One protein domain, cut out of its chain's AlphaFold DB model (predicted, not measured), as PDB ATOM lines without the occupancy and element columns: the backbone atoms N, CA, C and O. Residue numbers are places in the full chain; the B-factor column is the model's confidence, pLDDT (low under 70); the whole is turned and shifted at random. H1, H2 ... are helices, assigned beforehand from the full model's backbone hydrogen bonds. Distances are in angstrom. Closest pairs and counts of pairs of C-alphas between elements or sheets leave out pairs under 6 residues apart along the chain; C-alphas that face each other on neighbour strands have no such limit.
ATOM      1  N   GLU A   4      29.198  62.332  35.132       96.50
ATOM      2  CA  GLU A   4      29.970  63.369  34.432       96.50
ATOM      3  C   GLU A   4      31.467  63.215  34.715       96.50
ATOM      4  O   GLU A   4      32.280  63.222  33.788       96.50
ATOM      5  N   LYS A   5      31.837  62.935  35.971       97.06
ATOM      6  CA  LYS A   5      33.226  62.610  36.326       97.06
ATOM      7  C   LYS A   5      33.711  61.343  35.635       97.06
ATOM      8  O   LYS A   5      34.829  61.316  35.126       97.06
ATOM      9  N   ALA A   6      32.889  60.293  35.583       97.19
ATOM     10  CA  ALA A   6      33.251  59.061  34.885       97.19
ATOM     11  C   ALA A   6      33.500  59.309  33.389       97.19
ATOM     12  O   ALA A   6      34.472  58.795  32.832       97.19
ATOM     13  N   LYS A   7      32.657  60.134  32.758       97.50
ATOM     14  CA  LYS A   7      32.790  60.539  31.359       97.50
ATOM     15  C   LYS A   7      34.093  61.297  31.114       97.50
ATOM     16  O   LYS A   7      34.816  60.955  30.181       97.50
ATOM     17  N   GLU A   8      34.421  62.270  31.961       97.50
ATOM     18  CA  GLU A   8      35.662  63.047  31.864       97.50
ATOM     19  C   GLU A   8      36.906  62.166  32.050       97.50
ATOM     20  O   GLU A   8      37.826  62.209  31.229       97.50
ATOM     21  N   ILE A   9      36.899  61.300  33.070       97.00
ATOM     22  CA  ILE A   9      37.979  60.342  33.336       97.00
ATOM     23  C   ILE A   9      38.205  59.441  32.122       97.00
ATOM     24  O   ILE A   9      39.332  59.326  31.643       97.00
ATOM     25  N   ILE A  10      37.150  58.799  31.612       97.06
ATOM     26  CA  ILE A  10      37.271  57.861  30.493       97.06
ATOM     27  C   ILE A  10      37.712  58.594  29.224       97.06
ATOM     28  O   ILE A  10      38.611  58.120  28.536       97.06
ATOM     29  N   ASN A  11      37.154  59.772  28.938       97.44
ATOM     30  CA  ASN A  11      37.555  60.564  27.778       97.44
ATOM     31  C   ASN A  11      39.050  60.927  27.815       97.44
ATOM     32  O   ASN A  11      39.762  60.765  26.822       97.44
ATOM     33  N   HIS A  12      39.552  61.369  28.971       96.25
ATOM     34  CA  HIS A  12      40.973  61.662  29.155       96.25
ATOM     35  C   HIS A  12      41.848  60.411  28.986       96.25
ATOM     36  O   HIS A  12      42.867  60.436  28.298       96.25
ATOM     37  N   VAL A  13      41.448  59.300  29.602       95.25
ATOM     38  CA  VAL A  13      42.179  58.029  29.545       95.25
ATOM     39  C   VAL A  13      42.319  57.536  28.109       95.25
ATOM     40  O   VAL A  13      43.420  57.194  27.686       95.25
ATOM     41  N   VAL A  14      41.231  57.546  27.340       95.88
ATOM     42  CA  VAL A  14      41.234  57.046  25.960       95.88
ATOM     43  C   VAL A  14      42.034  57.961  25.038       95.88
ATOM     44  O   VAL A  14      42.866  57.470  24.280       95.88
ATOM     45  N   SER A  15      41.854  59.280  25.140       96.56
ATOM     46  CA  SER A  15      42.591  60.246  24.312       96.56
ATOM     47  C   SER A  15      44.095  60.265  24.613       96.56
ATOM     48  O   SER A  15      44.910  60.252  23.694       96.56
ATOM     49  N   SER A  16      44.493  60.218  25.888       94.06
ATOM     50  CA  SER A  16      45.913  60.236  26.284       94.06
ATOM     51  C   SER A  16      46.685  58.977  25.877       94.06
ATOM     52  O   SER A  16      47.909  59.017  25.751       94.06
ATOM     53  N   THR A  17      45.986  57.864  25.653       93.81
ATOM     54  CA  THR A  17      46.586  56.573  25.278       93.81
ATOM     55  C   THR A  17      46.419  56.233  23.795       93.81
ATOM     56  O   THR A  17      46.900  55.191  23.348       93.81
ATOM     57  N   GLU A  18      45.799  57.119  23.011       93.75
ATOM     58  CA  GLU A  18      45.385  56.872  21.625       93.75
ATOM     59  C   GLU A  18      46.497  56.444  20.683       93.75
ATOM     60  O   GLU A  18      46.346  55.471  19.942       93.75
ATOM     61  N   GLN A  19      47.646  57.109  20.757       92.06
ATOM     62  CA  GLN A  19      48.794  56.748  19.935       92.06
ATOM     63  C   GLN A  19      49.222  55.288  20.147       92.06
ATOM     64  O   GLN A  19      49.768  54.671  19.229       92.06
ATOM     65  N   ARG A  20      49.003  54.747  21.350       91.00
ATOM     66  CA  ARG A  20      49.427  53.402  21.719       91.00
ATOM     67  C   ARG A  20      48.360  52.362  21.413       91.00
ATOM     68  O   ARG A  20      48.691  51.390  20.743       91.00
ATOM     69  N   TRP A  21      47.109  52.556  21.836       89.31
ATOM     70  CA  TRP A  21      46.093  51.519  21.619       89.31
ATOM     71  C   TRP A  21      45.732  51.315  20.146       89.31
ATOM     72  O   TRP A  21      45.476  50.185  19.743       89.31
ATOM     73  N   ARG A  22      45.854  52.346  19.298       89.31
ATOM     74  CA  ARG A  22      45.702  52.198  17.836       89.31
ATOM     75  C   ARG A  22      46.687  51.199  17.211       89.31
ATOM     76  O   ARG A  22      46.466  50.747  16.095       89.31
ATOM     77  N   GLN A  23      47.779  50.864  17.899       88.88
ATOM     78  CA  GLN A  23      48.787  49.916  17.415       88.88
ATOM     79  C   GLN A  23      48.413  48.452  17.682       88.88
ATOM     80  O   GLN A  23      49.126  47.565  17.223       88.88
ATOM     81  N   TYR A  24      47.349  48.181  18.448       85.25
ATOM     82  CA  TYR A  24      46.941  46.812  18.778       85.25
ATOM     83  C   TYR A  24      46.101  46.151  17.681       85.25
ATOM     84  O   TYR A  24      45.974  44.923  17.673       85.25
ATOM     85  N   GLU A  25      45.551  46.948  16.760       87.94
ATOM     86  CA  GLU A  25      44.716  46.472  15.660       87.94
ATOM     87  C   GLU A  25      45.439  45.429  14.800       87.94
ATOM     88  O   GLU A  25      46.633  45.510  14.517       87.94
ATOM     89  N   LYS A 219      37.422  43.092  26.915       86.81
ATOM     90  CA  LYS A 219      38.461  42.294  27.579       86.81
ATOM     91  C   LYS A 219      38.462  42.680  29.055       86.81
ATOM     92  O   LYS A 219      38.854  43.793  29.403       86.81
ATOM     93  N   LEU A 220      37.977  41.797  29.923       84.31
ATOM     94  CA  LEU A 220      37.938  42.060  31.360       84.31
ATOM     95  C   LEU A 220      39.189  41.498  32.038       84.31
ATOM     96  O   LEU A 220      39.160  40.431  32.642       84.31
ATOM     97  N   ASP A 221      40.305  42.212  31.915       81.25
ATOM     98  CA  ASP A 221      41.546  41.843  32.592       81.25
ATOM     99  C   ASP A 221      41.741  42.571  33.932       81.25
ATOM    100  O   ASP A 221      40.974  43.455  34.334       81.25
ATOM    101  N   SER A 222      42.807  42.199  34.642       81.50
ATOM    102  CA  SER A 222      43.144  42.785  35.942       81.50
ATOM    103  C   SER A 222      43.377  44.302  35.897       81.50
ATOM    104  O   SER A 222      43.121  44.975  36.898       81.50
ATOM    105  N   SER A 223      43.811  44.861  34.764       87.62
ATOM    106  CA  SER A 223      44.027  46.301  34.579       87.62
ATOM    107  C   SER A 223      42.693  47.027  34.423       87.62
ATOM    108  O   SER A 223      42.468  48.034  35.099       87.62
ATOM    109  N   ASN A 224      41.776  46.495  33.606       89.44
ATOM    110  CA  ASN A 224      40.424  47.043  33.461       89.44
ATOM    111  C   ASN A 224      39.642  46.983  34.779       89.44
ATOM    112  O   ASN A 224      39.067  47.987  35.201       89.44
ATOM    113  N   ILE A 225      39.673  45.839  35.468       87.88
ATOM    114  CA  ILE A 225      39.035  45.667  36.782       87.88
ATOM    115  C   ILE A 225      39.586  46.686  37.783       87.88
ATOM    116  O   ILE A 225      38.827  47.392  38.453       87.88
ATOM    117  N   ARG A 226      40.917  46.785  37.875       88.25
ATOM    118  CA  ARG A 226      41.601  47.730  38.764       88.25
ATOM    119  C   ARG A 226      41.195  49.165  38.468       88.25
ATOM    120  O   ARG A 226      40.897  49.901  39.403       88.25
ATOM    121  N   PHE A 227      41.147  49.549  37.197       92.38
ATOM    122  CA  PHE A 227      40.742  50.888  36.795       92.38
ATOM    123  C   PHE A 227      39.330  51.223  37.281       92.38
ATOM    124  O   PHE A 227      39.150  52.233  37.963       92.38
ATOM    125  N   PHE A 228      38.336  50.370  37.007       92.81
ATOM    126  CA  PHE A 228      36.954  50.626  37.431       92.81
ATOM    127  C   PHE A 228      36.805  50.685  38.955       92.81
ATOM    128  O   PHE A 228      36.009  51.480  39.457       92.81
ATOM    129  N   LYS A 229      37.589  49.893  39.699       89.69
ATOM    130  CA  LYS A 229      37.618  49.933  41.167       89.69
ATOM    131  C   LYS A 229      38.252  51.210  41.711       89.69
ATOM    132  O   LYS A 229      37.578  51.966  42.401       89.69
ATOM    133  N   VAL A 230      39.518  51.463  41.372       90.25
ATOM    134  CA  VAL A 230      40.302  52.586  41.919       90.25
ATOM    135  C   VAL A 230      39.646  53.917  41.590       90.25
ATOM    136  O   VAL A 230      39.600  54.816  42.428       90.25
ATOM    137  N   THR A 231      39.109  54.052  40.377       93.12
ATOM    138  CA  THR A 231      38.431  55.288  39.991       93.12
ATOM    139  C   THR A 231      37.093  55.469  40.705       93.12
ATOM    140  O   THR A 231      36.659  56.603  40.866       93.12
ATOM    141  N   GLY A 232      36.447  54.389  41.153       92.88
ATOM    142  CA  GLY A 232      35.090  54.394  41.702       92.88
ATOM    143  C   GLY A 232      33.989  54.264  40.646       92.88
ATOM    144  O   GLY A 232      32.816  54.166  41.007       92.88
ATOM    145  N   ILE A 233      34.337  54.218  39.353       95.38
ATOM    146  CA  ILE A 233      33.377  54.084  38.239       95.38
ATOM    147  C   ILE A 233      32.583  52.776  38.353       95.38
ATOM    148  O   ILE A 233      31.390  52.763  38.063       95.38
ATOM    149  N   GLY A 234      33.195  51.708  38.878       93.00
ATOM    150  CA  GLY A 234      32.537  50.424  39.139       93.00
ATOM    151  C   GLY A 234      31.240  50.533  39.948       93.00
ATOM    152  O   GLY A 234      30.304  49.767  39.726       93.00
ATOM    153  N   LYS A 235      31.142  51.522  40.845       92.50
ATOM    154  CA  LYS A 235      29.951  51.751  41.679       92.50
ATOM    155  C   LYS A 235      28.732  52.181  40.853       92.50
ATOM    156  O   LYS A 235      27.612  51.886  41.250       92.50
ATOM    157  N   LEU A 236      28.939  52.827  39.699       94.06
ATOM    158  CA  LEU A 236      27.861  53.339  38.843       94.06
ATOM    159  C   LEU A 236      27.087  52.236  38.113       94.06
ATOM    160  O   LEU A 236      25.936  52.442  37.750       94.06
ATOM    161  N   PHE A 237      27.704  51.070  37.918       91.12
ATOM    162  CA  PHE A 237      27.088  49.923  37.243       91.12
ATOM    163  C   PHE A 237      27.029  48.671  38.130       91.12
ATOM    164  O   PHE A 237      26.811  47.561  37.647       91.12
ATOM    165  N   GLY A 238      27.212  48.844  39.445       86.12
ATOM    166  CA  GLY A 238      27.094  47.762  40.424       86.12
ATOM    167  C   GLY A 238      28.153  46.667  40.275       86.12
ATOM    168  O   GLY A 238      27.843  45.493  40.484       86.12
ATOM    169  N   PHE A 239      29.384  47.038  39.901       83.06
ATOM    170  CA  PHE A 239      30.502  46.107  39.743       83.06
ATOM    171  C   PHE A 239      30.756  45.318  41.030       83.06
ATOM    172  O   PHE A 239      31.050  45.895  42.080       83.06
ATOM    173  N   SER A 240      30.703  43.991  40.934       73.06
ATOM    174  CA  SER A 240      31.033  43.079  42.028       73.06
ATOM    175  C   SER A 240      31.872  41.920  41.510       73.06
ATOM    176  O   SER A 240      31.558  41.327  40.486       73.06
ATOM    177  N   ILE A 241      32.924  41.567  42.250       62.31
ATOM    178  CA  ILE A 241      33.860  40.489  41.886       62.31
ATOM    179  C   ILE A 241      33.254  39.082  41.990       62.31
ATOM    180  O   ILE A 241      33.864  38.128  41.524       62.31
ATOM    181  N   ASN A 242      32.081  38.953  42.615       65.69
ATOM    182  CA  ASN A 242      31.390  37.676  42.795       65.69
ATOM    183  C   ASN A 242      30.287  37.448  41.746       65.69
ATOM    184  O   ASN A 242      29.549  36.471  41.851       65.69
ATOM    185  N   GLN A 243      30.118  38.371  40.793       67.75
ATOM    186  CA  GLN A 243      29.147  38.231  39.708       67.75
ATOM    187  C   GLN A 243      29.707  37.363  38.580       67.75
ATOM    188  O   GLN A 243      30.922  37.224  38.428       67.75
ATOM    189  N   ASP A 244      28.799  36.789  37.790       79.75
ATOM    190  CA  ASP A 244      29.157  36.103  36.554       79.75
ATOM    191  C   ASP A 244      29.944  37.050  35.630       79.75
ATOM    192  O   ASP A 244      29.652  38.247  35.529       79.75
ATOM    193  N   GLU A 245      30.987  36.528  34.986       80.62
ATOM    194  CA  GLU A 245      31.892  37.354  34.192       80.62
ATOM    195  C   GLU A 245      31.202  37.929  32.948       80.62
ATOM    196  O   GLU A 245      31.417  39.096  32.619       80.62
ATOM    197  N   GLU A 246      30.345  37.155  32.274       82.19
ATOM    198  CA  GLU A 246      29.626  37.642  31.094       82.19
ATOM    199  C   GLU A 246      28.578  38.688  31.499       82.19
ATOM    200  O   GLU A 246      28.501  39.737  30.862       82.19
ATOM    201  N   GLU A 247      27.862  38.482  32.612       85.38
ATOM    202  CA  GLU A 247      26.963  39.506  33.174       85.38
ATOM    203  C   GLU A 247      27.719  40.809  33.499       85.38
ATOM    204  O   GLU A 247      27.242  41.917  33.241       85.38
ATOM    205  N   THR A 248      28.932  40.684  34.038       86.38
ATOM    206  CA  THR A 248      29.789  41.827  34.359       86.38
ATOM    207  C   THR A 248      30.233  42.567  33.095       86.38
ATOM    208  O   THR A 248      30.185  43.800  33.058       86.38
ATOM    209  N   LYS A 249      30.632  41.844  32.042       88.19
ATOM    210  CA  LYS A 249      30.978  42.435  30.739       88.19
ATOM    211  C   LYS A 249      29.789  43.168  30.119       88.19
ATOM    212  O   LYS A 249      29.976  44.281  29.631       88.19
ATOM    213  N   ASP A 250      28.588  42.590  30.178       89.12
ATOM    214  CA  ASP A 250      27.364  43.210  29.662       89.12
ATOM    215  C   ASP A 250      27.053  44.524  30.394       89.12
ATOM    216  O   ASP A 250      26.877  45.559  29.751       89.12
ATOM    217  N   LYS A 251      27.110  44.530  31.733       91.50
ATOM    218  CA  LYS A 251      26.938  45.750  32.545       91.50
ATOM    219  C   LYS A 251      27.955  46.835  32.200       91.50
ATOM    220  O   LYS A 251      27.584  48.002  32.075       91.50
ATOM    221  N   ILE A 252      29.230  46.466  32.039       93.06
ATOM    222  CA  ILE A 252      30.287  47.408  31.641       93.06
ATOM    223  C   ILE A 252      29.987  47.972  30.252       93.06
ATOM    224  O   ILE A 252      30.009  49.188  30.077       93.06
ATOM    225  N   ARG A 253      29.698  47.114  29.266       93.25
ATOM    226  CA  ARG A 253      29.393  47.533  27.891       93.25
ATOM    227  C   ARG A 253      28.224  48.513  27.871       93.25
ATOM    228  O   ARG A 253      28.328  49.568  27.246       93.25
ATOM    229  N   ASP A 254      27.135  48.172  28.548       94.12
ATOM    230  CA  ASP A 254      25.920  48.978  28.551       94.12
ATOM    231  C   ASP A 254      26.170  50.322  29.241       94.12
ATOM    232  O   ASP A 254      25.852  51.365  28.671       94.12
ATOM    233  N   PHE A 255      26.858  50.327  30.389       96.12
ATOM    234  CA  PHE A 255      27.301  51.559  31.042       96.12
ATOM    235  C   PHE A 255      28.154  52.433  30.112       96.12
ATOM    236  O   PHE A 255      27.856  53.614  29.939       96.12
ATOM    237  N   LEU A 256      29.177  51.872  29.462       95.94
ATOM    238  CA  LEU A 256      30.054  52.633  28.569       95.94
ATOM    239  C   LEU A 256      29.296  53.253  27.386       95.94
ATOM    240  O   LEU A 256      29.593  54.386  27.007       95.94
ATOM    241  N   LYS A 257      28.279  52.565  26.850       94.88
ATOM    242  CA  LYS A 257      27.391  53.121  25.816       94.88
ATOM    243  C   LYS A 257      26.600  54.333  26.323       94.88
ATOM    244  O   LYS A 257      26.422  55.285  25.566       94.88
ATOM    245  N   THR A 258      26.173  54.348  27.592       95.31
ATOM    246  CA  THR A 258      25.433  55.497  28.161       95.31
ATOM    247  C   THR A 258      26.261  56.778  28.267       95.31
ATOM    248  O   THR A 258      25.693  57.868  28.271       95.31
ATOM    249  N   LEU A 259      27.596  56.679  28.295       95.56
ATOM    250  CA  LEU A 259      28.477  57.849  28.393       95.56
ATOM    251  C   LEU A 259      28.489  58.703  27.117       95.56
ATOM    252  O   LEU A 259      28.910  59.862  27.165       95.56
ATOM    253  N   ASN A 260      28.023  58.144  25.990       93.88
ATOM    254  CA  ASN A 260      27.930  58.811  24.690       93.88
ATOM    255  C   ASN A 260      29.240  59.528  24.298       93.88
ATOM    256  O   ASN A 260      29.258  60.716  23.968       93.88
ATOM    257  N   LEU A 261      30.354  58.806  24.433       96.06
ATOM    258  CA  LEU A 261      31.693  59.259  24.060       96.06
ATOM    259  C   LEU A 261      31.956  58.995  22.566       96.06
ATOM    260  O   LEU A 261      31.384  58.056  22.012       96.06
ATOM    261  N   PRO A 262      32.858  59.750  21.909       95.88
ATOM    262  CA  PRO A 262      33.200  59.561  20.494       95.88
ATOM    263  C   PRO A 262      34.109  58.337  20.252       95.88
ATOM    264  O   PRO A 262      34.914  58.329  19.324       95.88
ATOM    265  N   TYR A 263      34.001  57.311  21.096       95.75
ATOM    266  CA  TYR A 263      34.828  56.109  21.090       95.75
ATOM    267  C   TYR A 263      33.941  54.871  21.165       95.75
ATOM    268  O   TYR A 263      32.894  54.875  21.816       95.75
ATOM    269  N   THR A 264      34.371  53.786  20.530       94.62
ATOM    270  CA  THR A 264      33.718  52.487  20.702       94.62
ATOM    271  C   THR A 264      34.002  51.922  22.093       94.62
ATOM    272  O   THR A 264      34.973  52.295  22.758       94.62
ATOM    273  N   VAL A 265      33.183  50.964  22.527       94.75
ATOM    274  CA  VAL A 265      33.410  50.233  23.781       94.75
ATOM    275  C   VAL A 265      34.796  49.579  23.790       94.75
ATOM    276  O   VAL A 265      35.497  49.639  24.801       94.75
ATOM    277  N   ARG A 266      35.230  49.026  22.651       92.62
ATOM    278  CA  ARG A 266      36.568  48.443  22.495       92.62
ATOM    279  C   ARG A 266      37.680  49.464  22.708       92.62
ATOM    280  O   ARG A 266      38.574  49.207  23.507       92.62
ATOM    281  N   GLN A 267      37.605  50.617  22.048       94.31
ATOM    282  CA  GLN A 267      38.607  51.683  22.186       94.31
ATOM    283  C   GLN A 267      38.692  52.178  23.631       94.31
ATOM    284  O   GLN A 267      39.781  52.394  24.159       94.31
ATOM    285  N   ILE A 268      37.543  52.280  24.310       95.62
ATOM    286  CA  ILE A 268      37.510  52.583  25.741       95.62
ATOM    287  C   ILE A 268      38.236  51.499  26.545       95.62
ATOM    288  O   ILE A 268      39.095  51.807  27.371       95.62
ATOM    289  N   ASN A 269      37.921  50.229  26.298       93.69
ATOM    290  CA  ASN A 269      38.522  49.098  26.993       93.69
ATOM    291  C   ASN A 269      40.053  49.028  26.799       93.69
ATOM    292  O   ASN A 269      40.769  48.782  27.771       93.69
ATOM    293  N   GLU A 270      40.562  49.321  25.599       92.38
ATOM    294  CA  GLU A 270      42.000  49.382  25.295       92.38
ATOM    295  C   GLU A 270      42.709  50.588  25.895       92.38
ATOM    296  O   GLU A 270      43.829  50.456  26.399       92.38
ATOM    297  N   GLY A 271      42.070  51.758  25.851       94.00
ATOM    298  CA  GLY A 271      42.610  52.959  26.471       94.00
ATOM    299  C   GLY A 271      42.758  52.765  27.974       94.00
ATOM    300  O   GLY A 271      43.823  53.012  28.535       94.00
ATOM    301  N   VAL A 272      41.734  52.195  28.614       94.00
ATOM    302  CA  VAL A 272      41.772  51.825  30.033       94.00
ATOM    303  C   VAL A 272      42.876  50.809  30.329       94.00
ATOM    304  O   VAL A 272      43.627  51.002  31.289       94.00
ATOM    305  N   TYR A 273      42.999  49.749  29.523       91.56
ATOM    306  CA  TYR A 273      44.083  48.780  29.673       91.56
ATOM    307  C   TYR A 273      45.439  49.482  29.600       91.56
ATOM    308  O   TYR A 273      46.218  49.402  30.541       91.56
ATOM    309  N   THR A 274      45.696  50.240  28.535       91.06
ATOM    310  CA  THR A 274      46.972  50.935  28.301       91.06
ATOM    311  C   THR A 274      47.305  51.899  29.437       91.06
ATOM    312  O   THR A 274      48.439  51.953  29.898       91.06
ATOM    313  N   TYR A 275      46.304  52.616  29.950       90.69
ATOM    314  CA  TYR A 275      46.469  53.578  31.038       90.69
ATOM    315  C   TYR A 275      46.841  52.932  32.377       90.69
ATOM    316  O   TYR A 275      47.463  53.573  33.229       90.69
ATOM    317  N   CYS A 276      46.451  51.672  32.575       88.25
ATOM    318  CA  CYS A 276      46.536  50.957  33.846       88.25
ATOM    319  C   CYS A 276      47.495  49.752  33.811       88.25
ATOM    320  O   CYS A 276      47.827  49.218  34.868       88.25
ATOM    321  N   SER A 277      47.949  49.301  32.640       84.50
ATOM    322  CA  SER A 277      48.714  48.058  32.522       84.50
ATOM    323  C   SER A 277      50.132  48.209  33.061       84.50
ATOM    324  O   SER A 277      50.760  49.265  32.986       84.50
ATOM    325  N   ARG A 278      50.662  47.108  33.599       80.06
ATOM    326  CA  ARG A 278      52.069  47.032  34.015       80.06
ATOM    327  C   ARG A 278      53.021  47.088  32.825       80.06
ATOM    328  O   ARG A 278      54.072  47.702  32.941       80.06
ATOM    329  N   THR A 279      52.645  46.475  31.703       77.12
ATOM    330  CA  THR A 279      53.458  46.421  30.478       77.12
ATOM    331  C   THR A 279      53.723  47.812  29.915       77.12
ATOM    332  O   THR A 279      54.828  48.115  29.489       77.12
ATOM    333  N   GLU A 280      52.724  48.685  29.983       82.50
ATOM    334  CA  GLU A 280      52.830  50.079  29.561       82.50
ATOM    335  C   GLU A 280      53.225  51.004  30.721       82.50
ATOM    336  O   GLU A 280      53.286  52.221  30.563       82.50
ATOM    337  N   GLY A 281      53.519  50.430  31.890       77.88
ATOM    338  CA  GLY A 281      53.655  51.107  33.172       77.88
ATOM    339  C   GLY A 281      54.835  52.067  33.283       77.88
ATOM    340  O   GLY A 281      54.911  52.779  34.274       77.88
ATOM    341  N   GLU A 282      55.751  52.126  32.317       79.00
ATOM    342  CA  GLU A 282      56.760  53.191  32.253       79.00
ATOM    343  C   GLU A 282      56.152  54.490  31.711       79.00
ATOM    344  O   GLU A 282      56.278  55.539  32.342       79.00
ATOM    345  N   ARG A 283      55.432  54.396  30.586       80.56
ATOM    346  CA  ARG A 283      54.804  55.524  29.869       80.56
ATOM    347  C   ARG A 283      53.441  55.901  30.452       80.56
ATOM    348  O   ARG A 283      53.069  57.069  30.484       80.56
ATOM    349  N   PHE A 284      52.724  54.892  30.923       81.06
ATOM    350  CA  PHE A 284      51.395  54.944  31.510       81.06
ATOM    351  C   PHE A 284      51.434  54.256  32.894       81.06
ATOM    352  O   PHE A 284      52.497  54.171  33.511       81.06
ATOM    353  N   GLY A 285      50.303  53.824  33.456       75.62
ATOM    354  CA  GLY A 285      50.265  53.094  34.736       75.62
ATOM    355  C   GLY A 285      49.821  53.917  35.950       75.62
ATOM    356  O   GLY A 285      50.168  53.590  37.084       75.62
ATOM    357  N   TYR A 286      49.037  54.975  35.740       79.19
ATOM    358  CA  TYR A 286      48.596  55.900  36.795       79.19
ATOM    359  C   TYR A 286      47.714  55.259  37.881       79.19
ATOM    360  O   TYR A 286      47.617  55.783  38.987       79.19
ATOM    361  N   CYS A 287      47.090  54.115  37.586       80.50
ATOM    362  CA  CYS A 287      46.234  53.376  38.520       80.50
ATOM    363  C   CYS A 287      46.934  52.165  39.174       80.50
ATOM    364  O   CYS A 287      46.278  51.361  39.838       80.50
ATOM    365  N   LEU A 288      48.252  51.998  38.991       77.19
ATOM    366  CA  LEU A 288      49.007  50.867  39.550       77.19
ATOM    367  C   LEU A 288      49.399  51.062  41.018       77.19
ATOM    368  O   LEU A 288      49.376  50.091  41.779       77.19
ATOM    369  N   SER A 289      49.747  52.289  41.402       77.56
ATOM    370  CA  SER A 289      50.184  52.658  42.749       77.56
ATOM    371  C   SER A 289      49.767  54.086  43.094       77.56
ATOM    372  O   SER A 289      49.510  54.905  42.205       77.56
ATOM    373  N   GLU A 290      49.735  54.393  44.391       80.19
ATOM    374  CA  GLU A 290      49.480  55.751  44.883       80.19
ATOM    375  C   GLU A 290      50.535  56.750  44.382       80.19
ATOM    376  O   GLU A 290      50.189  57.875  44.016       80.19
ATOM    377  N   ASP A 291      51.794  56.320  44.255       82.88
ATOM    378  CA  ASP A 291      52.891  57.169  43.779       82.88
ATOM    379  C   ASP A 291      52.618  57.718  42.375       82.88
ATOM    380  O   ASP A 291      52.664  58.930  42.157       82.88
ATOM    381  N   LYS A 292      52.254  56.851  41.419       81.38
ATOM    382  CA  LYS A 292      51.907  57.293  40.059       81.38
ATOM    383  C   LYS A 292      50.579  58.047  40.000       81.38
ATOM    384  O   LYS A 292      50.387  58.872  39.107       81.38
ATOM    385  N   CYS A 293      49.674  57.806  40.948       85.12
ATOM    386  CA  CYS A 293      48.416  58.544  41.045       85.12
ATOM    387  C   CYS A 293      48.651  60.037  41.311       85.12
ATOM    388  O   CYS A 293      47.892  60.868  40.817       85.12
ATOM    389  N   SER A 294      49.717  60.394  42.035       84.81
ATOM    390  CA  SER A 294      50.036  61.793  42.354       84.81
ATOM    391  C   SER A 294      50.218  62.681  41.113       84.81
ATOM    392  O   SER A 294      49.831  63.848  41.146       84.81
ATOM    393  N   SER A 295      50.722  62.112  40.014       85.88
ATOM    394  CA  SER A 295      50.930  62.777  38.721       85.88
ATOM    395  C   SER A 295      49.794  62.554  37.711       85.88
ATOM    396  O   SER A 295      49.931  62.902  36.541       85.88
ATOM    397  N   CYS A 296      48.689  61.926  38.118       89.19
ATOM    398  CA  CYS A 296      47.556  61.635  37.244       89.19
ATOM    399  C   CYS A 296      46.698  62.890  37.012       89.19
ATOM    400  O   CYS A 296      46.203  63.491  37.964       89.19
ATOM    401  N   ALA A 297      46.452  63.249  35.749       89.81
ATOM    402  CA  ALA A 297      45.680  64.448  35.399       89.81
ATOM    403  C   ALA A 297      44.212  64.399  35.862       89.81
ATOM    404  O   ALA A 297      43.598  65.437  36.074       89.81
ATOM    405  N   VAL A 298      43.657  63.199  36.061       92.25
ATOM    406  CA  VAL A 298      42.266  62.991  36.505       92.25
ATOM    407  C   VAL A 298      42.163  62.567  37.973       92.25
ATOM    408  O   VAL A 298      41.126  62.073  38.416       92.25
ATOM    409  N   ARG A 299      43.238  62.755  38.752       90.44
ATOM    410  CA  ARG A 299      43.325  62.354  40.166       90.44
ATOM    411  C   ARG A 299      42.194  62.922  41.026       90.44
ATOM    412  O   ARG A 299      41.666  62.207  41.870       90.44
ATOM    413  N   GLU A 300      41.841  64.190  40.836       92.00
ATOM    414  CA  GLU A 300      40.833  64.870  41.670       92.00
ATOM    415  C   GLU A 300      39.387  64.521  41.291       92.00
ATOM    416  O   GLU A 300      38.451  64.835  42.026       92.00
ATOM    417  N   LEU A 301      39.195  63.830  40.165       93.38
ATOM    418  CA  LEU A 301      37.881  63.397  39.694       93.38
ATOM    419  C   LEU A 301      37.501  62.008  40.220       93.38
ATOM    420  O   LEU A 301      36.328  61.638  40.174       93.38
ATOM    421  N   CYS A 302      38.474  61.229  40.700       92.25
ATOM    422  CA  CYS A 302      38.288  59.818  41.011       92.25
ATOM    423  C   CYS A 302      38.322  59.523  42.519       92.25
ATOM    424  O   CYS A 302      38.867  60.286  43.318       92.25
ATOM    425  N   ASP A 303      37.716  58.402  42.920       91.69
ATOM    426  CA  ASP A 303      37.596  58.022  44.333       91.69
ATOM    427  C   ASP A 303      38.960  57.632  44.955       91.69
ATOM    428  O   ASP A 303      39.116  57.710  46.172       91.69
ATOM    429  N   ARG A 304      39.957  57.260  44.131       89.81
ATOM    430  CA  ARG A 304      41.318  56.834  44.538       89.81
ATOM    431  C   ARG A 304      41.304  55.654  45.513       89.81
ATOM    432  O   ARG A 304      42.112  55.574  46.436       89.81
ATOM    433  N   ASP A 305      40.382  54.724  45.301       84.56
ATOM    434  CA  ASP A 305      40.148  53.600  46.203       84.56
ATOM    435  C   ASP A 305      41.148  52.458  45.954       84.56
ATOM    436  O   ASP A 305      40.824  51.404  45.402       84.56
ATOM    437  N   PHE A 306      42.410  52.686  46.326       80.88
ATOM    438  CA  PHE A 306      43.457  51.662  46.256       80.88
ATOM    439  C   PHE A 306      43.246  50.545  47.288       80.88
ATOM    440  O   PHE A 306      43.658  49.411  47.049       80.88
ATOM    441  N   LYS A 307      42.530  50.825  48.386       74.44
ATOM    442  CA  LYS A 307      42.204  49.843  49.432       74.44
ATOM    443  C   LYS A 307      41.220  48.777  48.947       74.44
ATOM    444  O   LYS A 307      41.364  47.615  49.315       74.44
ATOM    445  N   ALA A 308      40.307  49.112  48.030       63.94
ATOM    446  CA  ALA A 308      39.430  48.140  47.365       63.94
ATOM    447  C   ALA A 308      40.172  47.064  46.535       63.94
ATOM    448  O   ALA A 308      39.546  46.119  46.028       63.94
ATOM    449  N   LEU A 309      41.494  47.193  46.358       62.34
ATOM    450  CA  LEU A 309      42.355  46.180  45.742       62.34
ATOM    451  C   LEU A 309      42.948  45.188  46.759       62.34
ATOM    452  O   LEU A 309      43.354  44.099  46.354       62.34
ATOM    453  N   GLU A 310      42.998  45.548  48.046       56.69
ATOM    454  CA  GLU A 310      43.557  44.731  49.137       56.69
ATOM    455  C   GLU A 310      42.551  43.712  49.695       56.69
ATOM    456  O   GLU A 310      42.940  42.739  50.350       56.69
TER     457      GLU A 310
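AT A GLANCE: This is residues 4 to 25 and 219 to 310 of the 321 residues of an uncharacterized protein of Thermodesulfovibrio aggregans (UniProt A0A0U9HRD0). Look for H6 in the middle of a rounded helical body: H1 and H3 pack on it crosswise, H5 meets its first residues at a corner, and the short H2 packs on it too. H7, which touches no helix, lies far out between two long stretches with no named element. The printed part has 114 residues, of which 62 are in seven named helices, H1 to H7 in order, with no named strand: all helix. It is compact, with a radius of gyration of the C-alphas of 12.9 A and spans of 33 by 33 by 26 A.

IN THESE COORDINATES: Find C-alpha 4 at (29.970, 63.369, 34.432); from there H1 runs 18.2 A to residue 16. Next come H2, residues 18 to 21, H3, 222 to 231, 14.0 A, and H4, 233 to 237. H5, residues 245 to 258, runs 20.2 A; H6, 265 to 276, runs 16.6 A; H7, 290 to 293, ends at C-alpha 293, (48.416, 58.544, 41.045).

HOW THE PARTS SIT: Start at the hub, H6. H1 touches it about perpendicular, 76 degrees, closest at the C-alphas of Val 14 and Gly 271, 4.3 A. H3 touches it at 84 degrees, about perpendicular, closest at C-alphas 223 and 276, 5.3 A. H2 touches it, closest at C-alphas 21 and 270, 5.9 A. H5 touches it with residues 253 to 257 alone, at 77 degrees, about perpendicular; C-alphas 256 and 265 are closest, 6.3 A. H4 and H5 only just touch, with 3 pairs of C-alphas within 8 A, closest 237 and 251, 6.3 A. Every O i to N i+4 pair is within hydrogen-bond range in H1, H3, H5 and H6; H4 has 0 of 1, but 2 of 2 O i to N i+3 pairs; H2 and H7 are too short.

THE WHOLE: C-alphas 244 and 295 are farthest apart, 34.5 A. Residues 26 to 218 are not printed; C-alphas 25 and 219 are 14.1 A apart across this cut. The link from H6 to H7 is long. Look for pLDDT under 70 at residues 241 to 243 and 308 to 310.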